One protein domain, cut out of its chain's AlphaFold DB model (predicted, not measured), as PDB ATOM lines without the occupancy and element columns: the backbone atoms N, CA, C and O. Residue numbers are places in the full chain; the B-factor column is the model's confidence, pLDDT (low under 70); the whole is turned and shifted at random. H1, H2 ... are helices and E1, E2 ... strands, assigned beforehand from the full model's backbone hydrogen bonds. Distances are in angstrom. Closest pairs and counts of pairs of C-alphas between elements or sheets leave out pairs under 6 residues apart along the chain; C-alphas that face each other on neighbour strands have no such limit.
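Overview. This is residues 3 to 116 of the 117 residues of an uncharacterized protein of Aneurinibacillus migulanus (UniProt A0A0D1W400). One twisted sheet of six strands curls round a single long helix, H1, which covers one face of the sheet, while no named helix lies over the other. The long stretch of residues 88 to 104, with no named element, loops out from the end of E5 and back to the start of E6, and its residues 98 to 99 pair with residues 105 to 106 of E6. The 114 printed residues hold six named strands and one named helix, in the order E1 E2 E3 E4 H1 E5 E6; the mixed sheet has the order E1, E2, E3, E4, E5, E6, with E4 and E5 parallel and the other neighbours antiparallel. The class is mixed, helices and strands, in two layers, a sheet with a helix on one face. The whole is compact, with a radius of gyration of the C-alphas of 14.6 A and spans of 48 by 32 by 18 A.

Along the chain. E1, residues 3 to 6, begins at C-alpha 3 (131.754, 126.889, 59.181) and is 10.0 A long. E2 is residues 11 to 16, 17.3 A, and E3 is residues 26 to 32, 19.6 A. E4, residues 36 to 44, measures 26.0 A. H1, residues 51 to 71, runs 30.4 A from C-alpha 51 at (130.580, 142.778, 51.706). E5, residues 76 to 87, measures 32.2 A and bends by 53 degrees at residue 84. E6, residues 105 to 114, measures 27.5 A, bends by 51 degrees at residue 108 and ends at C-alpha 114 (146.689, 142.451, 66.164).

Arrangement. E1 to E4 form a meander, each strand the antiparallel neighbour of the one before, and each step is a hairpin. N 5 and O 13 of E1 and E2 are 2.8 A apart, N 12 and O 28 of E2 and E3 2.9 A, and N 29 and O 40 of E3 and E4 2.8 A, within hydrogen-bond range. E4, H1 and E5 make a strand-helix-strand unit, two parallel neighbour strands with a helix between, whose crossover is right-handed; N 39 and O 78 are 2.8 A apart. E5 and E6 are an antiparallel hairpin, with N 81 and O 111 at 2.8 A. H1 is on the sheet, and every O i to N i+4 pair in it is within hydrogen-bond range. Its closest C-alphas to E5 are those of Lys 69 and Cys 77, 6.3 A apart, and to E1 those of Ala 60 and Thr 4, 7.6 A. The edge strands E1 and E6 are apart.

Size, cuts and confidence. The two C-alphas farthest apart, those of Ala 73 and Ser 101, are 48.6 A apart. The printed part has no cut. The link from E5 to E6, 17 residues, is long, and its residues 98 to 99 pair antiparallel with residues 105 to 106 of E6. The mean pLDDT of the printed part is 87.7, with residues 18 to 22 and 92 to 102 under 70.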
ATOM      1  N   GLN A   3     131.326 128.102  58.525       85.75
ATOM      2  CA  GLN A   3     131.754 126.889  59.181       85.75
ATOM      3  C   GLN A   3     133.274 126.786  59.138       85.75
ATOM      4  O   GLN A   3     133.880 126.800  58.069       85.75
ATOM      5  N   THR A   4     133.876 126.657  60.320       91.38
ATOM      6  CA  THR A   4     135.310 126.398  60.482       91.38
ATOM      7  C   THR A   4     135.540 124.893  60.577       91.38
ATOM      8  O   THR A   4     134.974 124.236  61.452       91.38
ATOM      9  N   LEU A   5     136.373 124.338  59.698       91.19
ATOM     10  CA  LEU A   5     136.723 122.920  59.684       91.19
ATOM     11  C   LEU A   5     138.217 122.718  59.955       91.19
ATOM     12  O   LEU A   5     139.042 123.288  59.240       91.19
ATOM     13  N   PRO A   6     138.598 121.881  60.933       92.31
ATOM     14  CA  PRO A   6     139.992 121.497  61.112       92.31
ATOM     15  C   PRO A   6     140.432 120.571  59.970       92.31
ATOM     16  O   PRO A   6     139.837 119.517  59.750       92.31
ATOM     17  N   ILE A   7     141.496 120.951  59.264       91.00
ATOM     18  CA  ILE A   7     142.137 120.136  58.219       91.00
ATOM     19  C   ILE A   7     143.340 119.403  58.817       91.00
ATOM     20  O   ILE A   7     143.556 118.217  58.571       91.00
ATOM     21  N   SER A   8     144.114 120.113  59.635       92.00
ATOM     22  CA  SER A   8     145.207 119.576  60.442       92.00
ATOM     23  C   SER A   8     145.234 120.284  61.804       92.00
ATOM     24  O   SER A   8     144.326 121.043  62.135       92.00
ATOM     25  N   LYS A   9     146.270 120.039  62.616       88.38
ATOM     26  CA  LYS A   9     146.454 120.748  63.895       88.38
ATOM     27  C   LYS A   9     146.647 122.257  63.722       88.38
ATOM     28  O   LYS A   9     146.303 123.016  64.618       88.38
ATOM     29  N   GLU A  10     147.200 122.656  62.585       94.00
ATOM     30  CA  GLU A  10     147.653 124.021  62.313       94.00
ATOM     31  C   GLU A  10     146.911 124.635  61.124       94.00
ATOM     32  O   GLU A  10     147.127 125.796  60.818       94.00
ATOM     33  N   LEU A  11     146.042 123.889  60.435       96.31
ATOM     34  CA  LEU A  11     145.357 124.359  59.235       96.31
ATOM     35  C   LEU A  11     143.848 124.182  59.362       96.31
ATOM     36  O   LEU A  11     143.360 123.083  59.643       96.31
ATOM     37  N   TYR A  12     143.122 125.262  59.093       96.38
ATOM     38  CA  TYR A  12     141.669 125.339  59.182       96.38
ATOM     39  C   TYR A  12     141.084 125.860  57.874       96.38
ATOM     40  O   TYR A  12     141.620 126.792  57.283       96.38
ATOM     41  N   GLY A  13     139.994 125.249  57.421       94.75
ATOM     42  CA  GLY A  13     139.232 125.677  56.251       94.75
ATOM     43  C   GLY A  13     137.952 126.390  56.666       94.75
ATOM     44  O   GLY A  13     137.352 126.045  57.684       94.75
ATOM     45  N   PHE A  14     137.520 127.353  55.860       94.31
ATOM     46  CA  PHE A  14     136.272 128.087  56.042       94.31
ATOM     47  C   PHE A  14     135.392 127.913  54.811       94.31
ATOM     48  O   PHE A  14     135.837 128.131  53.681       94.31
ATOM     49  N   LEU A  15     134.137 127.537  55.038       90.38
ATOM     50  CA  LEU A  15     133.126 127.401  53.991       90.38
ATOM     51  C   LEU A  15     131.775 127.969  54.448       90.38
ATOM     52  O   LEU A  15     131.492 127.995  55.654       90.38
ATOM     53  N   PRO A  16     130.919 128.409  53.513       83.12
ATOM     54  CA  PRO A  16     129.563 128.811  53.846       83.12
ATOM     55  C   PRO A  16     128.768 127.591  54.323       83.12
ATOM     56  O   PRO A  16     128.791 126.541  53.679       83.12
ATOM     57  N   GLU A  17     128.009 127.724  55.414       73.38
ATOM     58  CA  GLU A  17     127.217 126.615  55.981       73.38
ATOM     59  C   GLU A  17     126.237 125.969  54.992       73.38
ATOM     60  O   GLU A  17     125.911 124.790  55.112       73.38
ATOM     61  N   SER A  18     125.764 126.723  53.997       69.06
ATOM     62  CA  SER A  18     124.825 126.209  53.002       69.06
ATOM     63  C   SER A  18     125.460 125.228  52.009       69.06
ATOM     64  O   SER A  18     124.729 124.505  51.336       69.06
ATOM     65  N   ASN A  19     126.796 125.200  51.900       65.56
ATOM     66  CA  ASN A  19     127.507 124.650  50.745       65.56
ATOM     67  C   ASN A  19     128.671 123.717  51.147       65.56
ATOM     68  O   ASN A  19     129.796 123.878  50.684       65.56
ATOM     69  N   TRP A  20     128.401 122.683  51.957       58.03
ATOM     70  CA  TRP A  20     129.416 121.709  52.419       58.03
ATOM     71  C   TRP A  20     130.231 121.031  51.291       58.03
ATOM     72  O   TRP A  20     131.331 120.534  51.520       58.03
ATOM     73  N   HIS A  21     129.700 120.985  50.066       63.97
ATOM     74  CA  HIS A  21     130.344 120.338  48.916       63.97
ATOM     75  C   HIS A  21     131.205 121.271  48.048       63.97
ATOM     76  O   HIS A  21     131.770 120.809  47.057       63.97
ATOM     77  N   GLU A  22     131.290 122.560  48.375       68.88
ATOM     78  CA  GLU A  22     132.064 123.533  47.600       68.88
ATOM     79  C   GLU A  22     133.515 123.666  48.093       68.88
ATOM     80  O   GLU A  22     133.895 123.158  49.150       68.88
ATOM     81  N   ALA A  23     134.352 124.317  47.280       77.00
ATOM     82  CA  ALA A  23     135.730 124.635  47.641       77.00
ATOM     83  C   ALA A  23     135.779 125.548  48.878       77.00
ATOM     84  O   ALA A  23     134.853 126.319  49.128       77.00
ATOM     85  N   TRP A  24     136.872 125.487  49.643       84.38
ATOM     86  CA  TRP A  24     137.065 126.389  50.778       84.38
ATOM     87  C   TRP A  24     137.193 127.834  50.302       84.38
ATOM     88  O   TRP A  24     138.012 128.143  49.435       84.38
ATOM     89  N   THR A  25     136.408 128.721  50.907       91.56
ATOM     90  CA  THR A  25     136.478 130.158  50.632       91.56
ATOM     91  C   THR A  25     137.687 130.791  51.306       91.56
ATOM     92  O   THR A  25     138.240 131.758  50.786       91.56
ATOM     93  N   ALA A  26     138.133 130.237  52.434       95.69
ATOM     94  CA  ALA A  26     139.386 130.639  53.052       95.69
ATOM     95  C   ALA A  26     140.093 129.485  53.754       95.69
ATOM     96  O   ALA A  26     139.476 128.492  54.147       95.69
ATOM     97  N   THR A  27     141.391 129.663  53.960       96.62
ATOM     98  CA  THR A  27     142.202 128.828  54.842       96.62
ATOM     99  C   THR A  27     142.922 129.694  55.857       96.62
ATOM    100  O   THR A  27     143.417 130.754  55.493       96.62
ATOM    101  N   ALA A  28     143.025 129.235  57.101       97.62
ATOM    102  CA  ALA A  28     143.852 129.855  58.128       97.62
ATOM    103  C   ALA A  28     144.911 128.865  58.613       97.62
ATOM    104  O   ALA A  28     144.579 127.774  59.088       97.62
ATOM    105  N   MET A  29     146.174 129.259  58.492       97.81
ATOM    106  CA  MET A  29     147.322 128.534  59.015       97.81
ATOM    107  C   MET A  29     147.791 129.174  60.319       97.81
ATOM    108  O   MET A  29     148.002 130.382  60.389       97.81
ATOM    109  N   ILE A  30     147.973 128.351  61.340       96.88
ATOM    110  CA  ILE A  30     148.449 128.742  62.657       96.88
ATOM    111  C   ILE A  30     149.954 128.529  62.706       96.88
ATOM    112  O   ILE A  30     150.438 127.419  62.497       96.88
ATOM    113  N   VAL A  31     150.681 129.591  63.022       95.75
ATOM    114  CA  VAL A  31     152.124 129.568  63.227       95.75
ATOM    115  C   VAL A  31     152.394 129.964  64.671       95.75
ATOM    116  O   VAL A  31     152.084 131.069  65.115       95.75
ATOM    117  N   GLU A  32     152.948 129.025  65.430       92.50
ATOM    118  CA  GLU A  32     153.260 129.226  66.837       92.50
ATOM    119  C   GLU A  32     154.714 129.674  67.013       92.50
ATOM    120  O   GLU A  32     155.644 129.069  66.480       92.50
ATOM    121  N   THR A  33     154.917 130.705  67.828       87.62
ATOM    122  CA  THR A  33     156.231 131.077  68.365       87.62
ATOM    123  C   THR A  33     156.205 131.002  69.893       87.62
ATOM    124  O   THR A  33     155.152 130.789  70.494       87.62
ATOM    125  N   GLU A  34     157.348 131.193  70.556       84.12
ATOM    126  CA  GLU A  34     157.449 131.097  72.021       84.12
ATOM    127  C   GLU A  34     156.424 131.991  72.749       84.12
ATOM    128  O   GLU A  34     155.718 131.514  73.637       84.12
ATOM    129  N   HIS A  35     156.249 133.239  72.299       83.69
ATOM    130  CA  HIS A  35     155.395 134.235  72.969       83.69
ATOM    131  C   HIS A  35     154.176 134.689  72.159       83.69
ATOM    132  O   HIS A  35     153.297 135.371  72.690       83.69
ATOM    133  N   LYS A  36     154.120 134.351  70.869       92.19
ATOM    134  CA  LYS A  36     153.114 134.886  69.948       92.19
ATOM    135  C   LYS A  36     152.466 133.793  69.126       92.19
ATOM    136  O   LYS A  36     153.108 132.797  68.785       92.19
ATOM    137  N   LEU A  37     151.214 134.037  68.778       95.38
ATOM    138  CA  LEU A  37     150.499 133.306  67.752       95.38
ATOM    139  C   LEU A  37     150.438 134.159  66.484       95.38
ATOM    140  O   LEU A  37     150.148 135.351  66.555       95.38
ATOM    141  N   GLU A  38     150.687 133.561  65.332       97.25
ATOM    142  CA  GLU A  38     150.402 134.183  64.045       97.25
ATOM    143  C   GLU A  38     149.376 133.336  63.300       97.25
ATOM    144  O   GLU A  38     149.484 132.110  63.238       97.25
ATOM    145  N   ILE A  39     148.367 133.988  62.735       97.62
ATOM    146  CA  ILE A  39     147.345 133.363  61.904       97.62
ATOM    147  C   ILE A  39     147.499 133.924  60.497       97.62
ATOM    148  O   ILE A  39     147.304 135.115  60.277       97.62
ATOM    149  N   HIS A  40     147.837 133.071  59.539       98.00
ATOM    150  CA  HIS A  40     147.971 133.437  58.132       98.00
ATOM    151  C   HIS A  40     146.721 132.971  57.390       98.00
ATOM    152  O   HIS A  40     146.503 131.769  57.239       98.00
ATOM    153  N   ALA A  41     145.876 133.916  56.989       97.69
ATOM    154  CA  ALA A  41     144.586 133.674  56.368       97.69
ATOM    155  C   ALA A  41     144.603 134.022  54.873       97.69
ATOM    156  O   ALA A  41     144.718 135.188  54.498       97.69
ATOM    157  N   ASP A  42     144.419 133.014  54.027       97.00
ATOM    158  CA  ASP A  42     144.230 133.172  52.585       97.00
ATOM    159  C   ASP A  42     142.733 133.121  52.261       97.00
ATOM    160  O   ASP A  42     142.068 132.125  52.547       97.00
ATOM    161  N   ILE A  43     142.200 134.187  51.660       95.19
ATOM    162  CA  ILE A  43     140.787 134.327  51.289       95.19
ATOM    163  C   ILE A  43     140.651 134.380  49.766       95.19
ATOM    164  O   ILE A  43     141.165 135.284  49.099       95.19
ATOM    165  N   HIS A  44     139.881 133.439  49.223       92.81
ATOM    166  CA  HIS A  44     139.483 133.376  47.823       92.81
ATOM    167  C   HIS A  44     138.182 134.155  47.608       92.81
ATOM    168  O   HIS A  44     137.080 133.614  47.695       92.81
ATOM    169  N   VAL A  45     138.317 135.443  47.291       89.62
ATOM    170  CA  VAL A  45     137.204 136.413  47.276       89.62
ATOM    171  C   VAL A  45     136.103 136.054  46.273       89.62
ATOM    172  O   VAL A  45     134.947 136.391  46.489       89.62
ATOM    173  N   TYR A  46     136.432 135.300  45.222       88.00
ATOM    174  CA  TYR A  46     135.464 134.846  44.219       88.00
ATOM    175  C   TYR A  46     134.280 134.062  44.811       88.00
ATOM    176  O   TYR A  46     133.185 134.081  44.255       88.00
ATOM    177  N   TYR A  47     134.484 133.381  45.942       86.31
ATOM    178  CA  TYR A  47     133.439 132.605  46.615       86.31
ATOM    179  C   TYR A  47     132.672 133.399  47.678       86.31
ATOM    180  O   TYR A  47     131.860 132.826  48.401       86.31
ATOM    181  N   VAL A  48     132.920 134.703  47.788       88.62
ATOM    182  CA  VAL A  48     132.215 135.608  48.695       88.62
ATOM    183  C   VAL A  48     131.206 136.406  47.877       88.62
ATOM    184  O   VAL A  48     131.548 136.953  46.833       88.62
ATOM    185  N   LYS A  49     129.942 136.466  48.304       87.50
ATOM    186  CA  LYS A  49     128.855 137.038  47.489       87.50
ATOM    187  C   LYS A  49     128.718 138.542  47.645       87.50
ATOM    188  O   LYS A  49     128.245 139.211  46.728       87.50
ATOM    189  N   ASN A  50     129.028 139.064  48.828       89.06
ATOM    190  CA  ASN A  50     128.872 140.474  49.156       89.06
ATOM    191  C   ASN A  50     129.754 140.878  50.349       89.06
ATOM    192  O   ASN A  50     130.372 140.040  51.008       89.06
ATOM    193  N   LYS A  51     129.775 142.186  50.631       89.56
ATOM    194  CA  LYS A  51     130.580 142.778  51.706       89.56
ATOM    195  C   LYS A  51     130.225 142.234  53.088       89.56
ATOM    196  O   LYS A  51     131.117 141.980  53.879       89.56
ATOM    197  N   GLU A  52     128.945 142.019  53.370       90.88
ATOM    198  CA  GLU A  52     128.506 141.467  54.656       90.88
ATOM    199  C   GLU A  52     129.058 140.051  54.875       90.88
ATOM    200  O   GLU A  52     129.572 139.737  55.945       90.88
ATOM    201  N   GLU A  53     129.026 139.204  53.847       90.81
ATOM    202  CA  GLU A  53     129.568 137.847  53.919       90.81
ATOM    203  C   GLU A  53     131.094 137.849  54.109       90.81
ATOM    204  O   GLU A  53     131.620 137.013  54.848       90.81
ATOM    205  N   PHE A  54     131.788 138.812  53.491       92.19
ATOM    206  CA  PHE A  54     133.218 139.037  53.694       92.19
ATOM    207  C   PHE A  54     133.533 139.421  55.144       92.19
ATOM    208  O   PHE A  54     134.387 138.795  55.763       92.19
ATOM    209  N   GLU A  55     132.815 140.387  55.721       92.62
ATOM    210  CA  GLU A  55     133.022 140.799  57.117       92.62
ATOM    211  C   GLU A  55     132.762 139.648  58.095       92.62
ATOM    212  O   GLU A  55     133.576 139.384  58.979       92.62
ATOM    213  N   LEU A  56     131.689 138.879  57.878       93.50
ATOM    214  CA  LEU A  56     131.401 137.687  58.678       93.50
ATOM    215  C   LEU A  56     132.517 136.632  58.580       93.50
ATOM    216  O   LEU A  56     132.729 135.874  59.527       93.50
ATOM    217  N   LEU A  57     133.222 136.549  57.445       94.94
ATOM    218  CA  LEU A  57     134.358 135.638  57.276       94.94
ATOM    219  C   LEU A  57     135.550 136.107  58.106       94.94
ATOM    220  O   LEU A  57     136.167 135.299  58.801       94.94
ATOM    221  N   LEU A  58     135.847 137.409  58.068       95.31
ATOM    222  CA  LEU A  58     136.893 138.004  58.895       95.31
ATOM    223  C   LEU A  58     136.597 137.786  60.384       95.31
ATOM    224  O   LEU A  58     137.477 137.359  61.126       95.31
ATOM    225  N   GLU A  59     135.353 138.001  60.818       95.25
ATOM    226  CA  GLU A  59     134.913 137.722  62.190       95.25
ATOM    227  C   GLU A  59     135.084 136.249  62.580       95.25
ATOM    228  O   GLU A  59     135.575 135.958  63.670       95.25
ATOM    229  N   ALA A  60     134.751 135.309  61.692       95.69
ATOM    230  CA  ALA A  60     134.952 133.885  61.951       95.69
ATOM    231  C   ALA A  60     136.441 133.525  62.106       95.69
ATOM    232  O   ALA A  60     136.801 132.747  62.994       95.69
ATOM    233  N   ILE A  61     137.317 134.116  61.288       96.69
ATOM    234  CA  ILE A  61     138.774 133.932  61.384       96.69
ATOM    235  C   ILE A  61     139.312 134.540  62.688       96.69
ATOM    236  O   ILE A  61     140.089 133.889  63.388       96.69
ATOM    237  N   ARG A  62     138.858 135.741  63.068       96.50
ATOM    238  CA  ARG A  62     139.192 136.381  64.356       96.50
ATOM    239  C   ARG A  62     138.752 135.532  65.541       96.50
ATOM    240  O   ARG A  62     139.506 135.359  66.494       96.50
ATOM    241  N   HIS A  63     137.554 134.962  65.472       95.69
ATOM    242  CA  HIS A  63     137.036 134.080  66.510       95.69
ATOM    243  C   HIS A  63     137.893 132.812  66.658       95.69
ATOM    244  O   HIS A  63     138.263 132.455  67.777       95.69
ATOM    245  N   LEU A  64     138.292 132.173  65.547       95.69
ATOM    246  CA  LEU A  64     139.257 131.065  65.578       95.69
ATOM    247  C   LEU A  64     140.585 131.499  66.216       95.69
ATOM    248  O   LEU A  64     141.120 130.781  67.061       95.69
ATOM    249  N   ALA A  65     141.110 132.664  65.833       95.94
ATOM    250  CA  ALA A  65     142.352 133.204  66.374       95.94
ATOM    251  C   ALA A  65     142.276 133.428  67.894       95.94
ATOM    252  O   ALA A  65     143.228 133.102  68.602       95.94
ATOM    253  N   GLY A  66     141.142 133.928  68.399       95.50
ATOM    254  CA  GLY A  66     140.881 134.102  69.830       95.50
ATOM    255  C   GLY A  66     140.879 132.780  70.586       95.50
ATOM    256  O   GLY A  66     141.650 132.620  71.531       95.50
ATOM    257  N   ILE A  67     140.119 131.795  70.095       94.81
ATOM    258  CA  ILE A  67     140.106 130.439  70.666       94.81
ATOM    259  C   ILE A  67     141.528 129.873  70.738       94.81
ATOM    260  O   ILE A  67     141.944 129.350  71.766       94.81
ATOM    261  N   LYS A  68     142.308 130.000  69.659       94.81
ATOM    262  CA  LYS A  68     143.658 129.424  69.591       94.81
ATOM    263  C   LYS A  68     144.663 130.151  70.470       94.81
ATOM    264  O   LYS A  68     145.501 129.500  71.090       94.81
ATOM    265  N   LYS A  69     144.558 131.475  70.578       94.38
ATOM    266  CA  LYS A  69     145.364 132.272  71.509       94.38
ATOM    267  C   LYS A  69     145.148 131.807  72.952       94.38
ATOM    268  O   LYS A  69     146.127 131.623  73.675       94.38
ATOM    269  N   GLU A  70     143.892 131.585  73.344       93.88
ATOM    270  CA  GLU A  70     143.524 131.104  74.680       93.88
ATOM    271  C   GLU A  70     143.977 129.658  74.923       93.88
ATOM    272  O   GLU A  70     144.650 129.386  75.916       93.88
ATOM    273  N   GLU A  71     143.679 128.740  73.997       93.75
ATOM    274  CA  GLU A  71     144.061 127.322  74.091       93.75
ATOM    275  C   GLU A  71     145.580 127.125  74.218       93.75
ATOM    276  O   GLU A  71     146.030 126.209  74.909       93.75
ATOM    277  N   MET A  72     146.372 127.976  73.559       92.69
ATOM    278  CA  MET A  72     147.838 127.896  73.519       92.69
ATOM    279  C   MET A  72     148.528 128.853  74.507       92.69
ATOM    280  O   MET A  72     149.755 128.962  74.489       92.69
ATOM    281  N   ALA A  73     147.757 129.547  75.353       92.94
ATOM    282  CA  ALA A  73     148.236 130.495  76.361       92.94
ATOM    283  C   ALA A  73     149.230 131.545  75.816       92.94
ATOM    284  O   ALA A  73     150.272 131.806  76.420       92.94
ATOM    285  N   LYS A  74     148.920 132.145  74.657       93.50
ATOM    286  CA  LYS A  74     149.771 133.163  74.016       93.50
ATOM    287  C   LYS A  74     149.376 134.577  74.422       93.50
ATOM    288  O   LYS A  74     148.198 134.918  74.494       93.50
ATOM    289  N   GLU A  75     150.375 135.431  74.631       91.50
ATOM    290  CA  GLU A  75     150.167 136.819  75.066       91.50
ATOM    291  C   GLU A  75     149.627 137.699  73.930       91.50
ATOM    292  O   GLU A  75     148.735 138.526  74.130       91.50
ATOM    293  N   SER A  76     150.114 137.472  72.709       93.94
ATOM    294  CA  SER A  76     149.721 138.214  71.508       93.94
ATOM    295  C   SER A  76     149.336 137.270  70.374       93.94
ATOM    296  O   SER A  76     149.826 136.139  70.292       93.94
ATOM    297  N   CYS A  77     148.430 137.739  69.516       96.88
ATOM    298  CA  CYS A  77     148.018 137.042  68.306       96.88
ATOM    299  C   CYS A  77     147.931 138.053  67.160       96.88
ATOM    300  O   CYS A  77     147.195 139.030  67.268       96.88
ATOM    301  N   MET A  78     148.702 137.838  66.098       97.44
ATOM    302  CA  MET A  78     148.655 138.639  64.875       97.44
ATOM    303  C   MET A  78     147.917 137.850  63.800       97.44
ATOM    304  O   MET A  78     148.188 136.666  63.610       97.44
ATOM    305  N   ILE A  79     147.006 138.501  63.084       98.00
ATOM    306  CA  ILE A  79     146.305 137.906  61.952       98.00
ATOM    307  C   ILE A  79     146.765 138.613  60.684       98.00
ATOM    308  O   ILE A  79     146.687 139.837  60.576       98.00
ATOM    309  N   HIS A  80     147.241 137.836  59.722       97.69
ATOM    310  CA  HIS A  80     147.650 138.283  58.401       97.69
ATOM    311  C   HIS A  80     146.606 137.823  57.392       97.69
ATOM    312  O   HIS A  80     146.430 136.625  57.188       97.69
ATOM    313  N   PHE A  81     145.915 138.764  56.757       96.75
ATOM    314  CA  PHE A  81     144.919 138.482  55.735       96.75
ATOM    315  C   PHE A  81     145.490 138.717  54.347       96.75
ATOM    316  O   PHE A  81     146.050 139.776  54.058       96.75
ATOM    317  N   ARG A  82     145.273 137.743  53.470       96.12
ATOM    318  CA  ARG A  82     145.582 137.806  52.050       96.12
ATOM    319  C   ARG A  82     144.322 137.534  51.252       96.12
ATOM    320  O   ARG A  82     143.855 136.404  51.160       96.12
ATOM    321  N   CYS A  83     143.772 138.585  50.663       93.50
ATOM    322  CA  CYS A  83     142.521 138.540  49.923       93.50
ATOM    323  C   CYS A  83     142.822 138.597  48.431       93.50
ATOM    324  O   CYS A  83     143.301 139.620  47.936       93.50
ATOM    325  N   LYS A  84     142.532 137.510  47.710       92.50
ATOM    326  CA  LYS A  84     142.756 137.438  46.262       92.50
ATOM    327  C   LYS A  84     141.559 136.901  45.505       92.50
ATOM    328  O   LYS A  84     140.890 135.965  45.942       92.50
ATOM    329  N   GLY A  85     141.334 137.448  44.318       89.88
ATOM    330  CA  GLY A  85     140.356 136.928  43.371       89.88
ATOM    331  C   GLY A  85     139.612 138.026  42.630       89.88
ATOM    332  O   GLY A  85     140.064 139.164  42.553       89.88
ATOM    333  N   ILE A  86     138.464 137.658  42.076       88.81
ATOM    334  CA  ILE A  86     137.566 138.571  41.372       88.81
ATOM    335  C   ILE A  86     136.316 138.740  42.231       88.81
ATOM    336  O   ILE A  86     135.803 137.755  42.755       88.81
ATOM    337  N   SER A  87     135.842 139.972  42.371       87.50
ATOM    338  CA  SER A  87     134.646 140.339  43.125       87.50
ATOM    339  C   SER A  87     133.717 141.192  42.268       87.50
ATOM    340  O   SER A  87     134.172 141.893  41.371       87.50
ATOM    341  N   THR A  88     132.426 141.196  42.577       86.19
ATOM    342  CA  THR A  88     131.437 142.126  42.001       86.19
ATOM    343  C   THR A  88     131.082 143.273  42.958       86.19
ATOM    344  O   THR A  88     130.214 144.092  42.666       86.19
ATOM    345  N   PHE A  89     131.746 143.337  44.117       83.88
ATOM    346  CA  PHE A  89     131.549 144.346  45.156       83.88
ATOM    347  C   PHE A  89     132.889 144.816  45.735       83.88
ATOM    348  O   PHE A  89     133.892 144.096  45.704       83.88
ATOM    349  N   THR A  90     132.913 146.028  46.290       80.69
ATOM    350  CA  THR A  90     134.082 146.553  47.000       80.69
ATOM    351  C   THR A  90     134.165 145.937  48.399       80.69
ATOM    352  O   THR A  90     133.192 145.967  49.155       80.69
ATOM    353  N   LEU A  91     135.317 145.351  48.744       74.00
ATOM    354  CA  LEU A  91     135.554 144.784  50.080       74.00
ATOM    355  C   LEU A  91     135.606 145.895  51.133       74.00
ATOM    356  O   LEU A  91     134.877 145.873  52.119       74.00
ATOM    357  N   ASP A  92     136.403 146.920  50.853       69.12
ATOM    358  CA  ASP A  92     136.505 148.150  51.623       69.12
ATOM    359  C   ASP A  92     136.879 149.290  50.665       69.12
ATOM    360  O   ASP A  92     137.622 149.090  49.703       69.12
ATOM    361  N   ASP A  93     136.357 150.483  50.930       64.81
ATOM    362  CA  ASP A  93     136.639 151.692  50.158       64.81
ATOM    363  C   ASP A  93     138.091 152.163  50.366       64.81
ATOM    364  O   ASP A  93     138.620 152.919  49.551       64.81
ATOM    365  N   SER A  94     138.749 151.705  51.441       57.75
ATOM    366  CA  SER A  94     140.158 151.999  51.734       57.75
ATOM    367  C   SER A  94     141.157 151.077  51.013       57.75
ATOM    368  O   SER A  94     142.351 151.379  50.950       57.75
ATOM    369  N   MET A  95     140.685 149.964  50.440       64.12
ATOM    370  CA  MET A  95     141.542 148.969  49.802       64.12
ATOM    371  C   MET A  95     141.880 149.324  48.352       64.12
ATOM    372  O   MET A  95     141.060 149.836  47.591       64.12
ATOM    373  N   SER A  96     143.106 148.995  47.939       57.91
ATOM    374  CA  SER A  96     143.584 149.209  46.570       57.91
ATOM    375  C   SER A  96     142.939 148.207  45.608       57.91
ATOM    376  O   SER A  96     143.467 147.121  45.391       57.91
ATOM    377  N   VAL A  97     141.792 148.558  45.029       64.62
ATOM    378  CA  VAL A  97     141.075 147.713  44.063       64.62
ATOM    379  C   VAL A  97     141.311 148.156  42.616       64.62
ATOM    380  O   VAL A  97     141.365 149.351  42.321       64.62
ATOM    381  N   GLN A  98     141.430 147.194  41.693       66.75
ATOM    382  CA  GLN A  98     141.484 147.470  40.254       66.75
ATOM    383  C   GLN A  98     140.140 147.133  39.603       66.75
ATOM    384  O   GLN A  98     139.693 145.987  39.620       66.75
ATOM    385  N   TYR A  99     139.496 148.138  39.014       66.12
ATOM    386  CA  TYR A  99     138.227 147.973  38.305       66.12
ATOM    387  C   TYR A  99     138.467 147.472  36.880       66.12
ATOM    388  O   TYR A  99     139.229 148.080  36.124       66.12
ATOM    389  N   HIS A 100     137.778 146.401  36.493       64.19
ATOM    390  CA  HIS A 100     137.771 145.885  35.129       64.19
ATOM    391  C   HIS A 100     136.440 146.181  34.420       64.19
ATOM    392  O   HIS A 100     135.420 146.527  35.019       64.19
ATOM    393  N   SER A 101     136.451 146.083  33.089       58.00
ATOM    394  CA  SER A 101     135.259 146.272  32.261       58.00
ATOM    395  C   SER A 101     134.190 145.235  32.612       58.00
ATOM    396  O   SER A 101     134.447 144.043  32.472       58.00
ATOM    397  N   GLY A 102     132.996 145.684  33.010       66.44
ATOM    398  CA  GLY A 102     131.863 144.810  33.351       66.44
ATOM    399  C   GLY A 102     131.355 144.935  34.789       66.44
ATOM    400  O   GLY A 102     130.317 144.362  35.094       66.44
ATOM    401  N   GLY A 103     132.027 145.714  35.645       71.62
ATOM    402  CA  GLY A 103     131.673 145.840  37.066       71.62
ATOM    403  C   GLY A 103     132.414 144.852  37.971       71.62
ATOM    404  O   GLY A 103     132.277 144.933  39.188       71.62
ATOM    405  N   ASP A 104     133.235 143.980  37.381       82.88
ATOM    406  CA  ASP A 104     134.137 143.092  38.104       82.88
ATOM    407  C   ASP A 104     135.362 143.854  38.621       82.88
ATOM    408  O   ASP A 104     135.918 144.745  37.969       82.88
ATOM    409  N   ILE A 105     135.801 143.462  39.808       86.81
ATOM    410  CA  ILE A 105     136.884 144.072  40.561       86.81
ATOM    411  C   ILE A 105     137.930 142.996  40.820       86.81
ATOM    412  O   ILE A 105     137.635 141.968  41.430       86.81
ATOM    413  N   LEU A 106     139.162 143.236  40.372       87.44
ATOM    414  CA  LEU A 106     140.295 142.412  40.771       87.44
ATOM    415  C   LEU A 106     140.724 142.840  42.174       87.44
ATOM    416  O   LEU A 106     141.089 143.997  42.404       87.44
ATOM    417  N   VAL A 107     140.679 141.885  43.097       88.38
ATOM    418  CA  VAL A 107     141.159 142.048  44.462       88.38
ATOM    419  C   VAL A 107     142.511 141.364  44.584       88.38
ATOM    420  O   VAL A 107     142.640 140.164  44.333       88.38
ATOM    421  N   ASP A 108     143.503 142.138  45.002       90.75
ATOM    422  CA  ASP A 108     144.787 141.641  45.479       90.75
ATOM    423  C   ASP A 108     145.251 142.548  46.618       90.75
ATOM    424  O   ASP A 108     145.957 143.534  46.402       90.75
ATOM    425  N   THR A 109     144.764 142.252  47.822       90.00
ATOM    426  CA  THR A 109     145.037 143.069  49.003       90.00
ATOM    427  C   THR A 109     145.533 142.206  50.144       90.00
ATOM    428  O   THR A 109     144.976 141.148  50.438       90.00
ATOM    429  N   GLU A 110     146.556 142.705  50.826       93.62
ATOM    430  CA  GLU A 110     147.118 142.107  52.027       93.62
ATOM    431  C   GLU A 110     147.057 143.132  53.159       93.62
ATOM    432  O   GLU A 110     147.354 144.313  52.962       93.62
ATOM    433  N   PHE A 111     146.636 142.695  54.341       94.12
ATOM    434  CA  PHE A 111     146.604 143.528  55.538       94.12
ATOM    435  C   PHE A 111     146.821 142.674  56.782       94.12
ATOM    436  O   PHE A 111     146.822 141.443  56.734       94.12
ATOM    437  N   SER A 112     147.095 143.315  57.910       95.50
ATOM    438  CA  SER A 112     147.328 142.608  59.164       95.50
ATOM    439  C   SER A 112     146.773 143.396  60.330       95.50
ATOM    440  O   SER A 112     146.750 144.626  60.304       95.50
ATOM    441  N   GLU A 113     146.342 142.674  61.349       95.50
ATOM    442  CA  GLU A 113     145.778 143.237  62.565       95.50
ATOM    443  C   GLU A 113     146.219 142.418  63.776       95.50
ATOM    444  O   GLU A 113     146.339 141.193  63.724       95.50
ATOM    445  N   GLU A 114     146.467 143.107  64.884       96.06
ATOM    446  CA  GLU A 114     146.689 142.451  66.164       96.06
ATOM    447  C   GLU A 114     145.335 142.184  66.823       96.06
ATOM    448  O   GLU A 114     144.502 143.087  66.939       96.06
ATOM    449  N   LEU A 115     145.113 140.943  67.258       92.25
ATOM    450  CA  LEU A 115     143.903 140.564  67.971       92.25
ATOM    451  C   LEU A 115     143.896 141.253  69.341       92.25
ATOM    452  O   LEU A 115     144.623 140.855  70.261       92.25
ATOM    453  N   VAL A 116     143.059 142.280  69.459       80.56
ATOM    454  CA  VAL A 116     142.844 143.003  70.712       80.56
ATOM    455  C   VAL A 116     142.125 142.068  71.687       80.56
ATOM    456  O   VAL A 116     141.073 141.521  71.363       80.56
TER     457      VAL A 116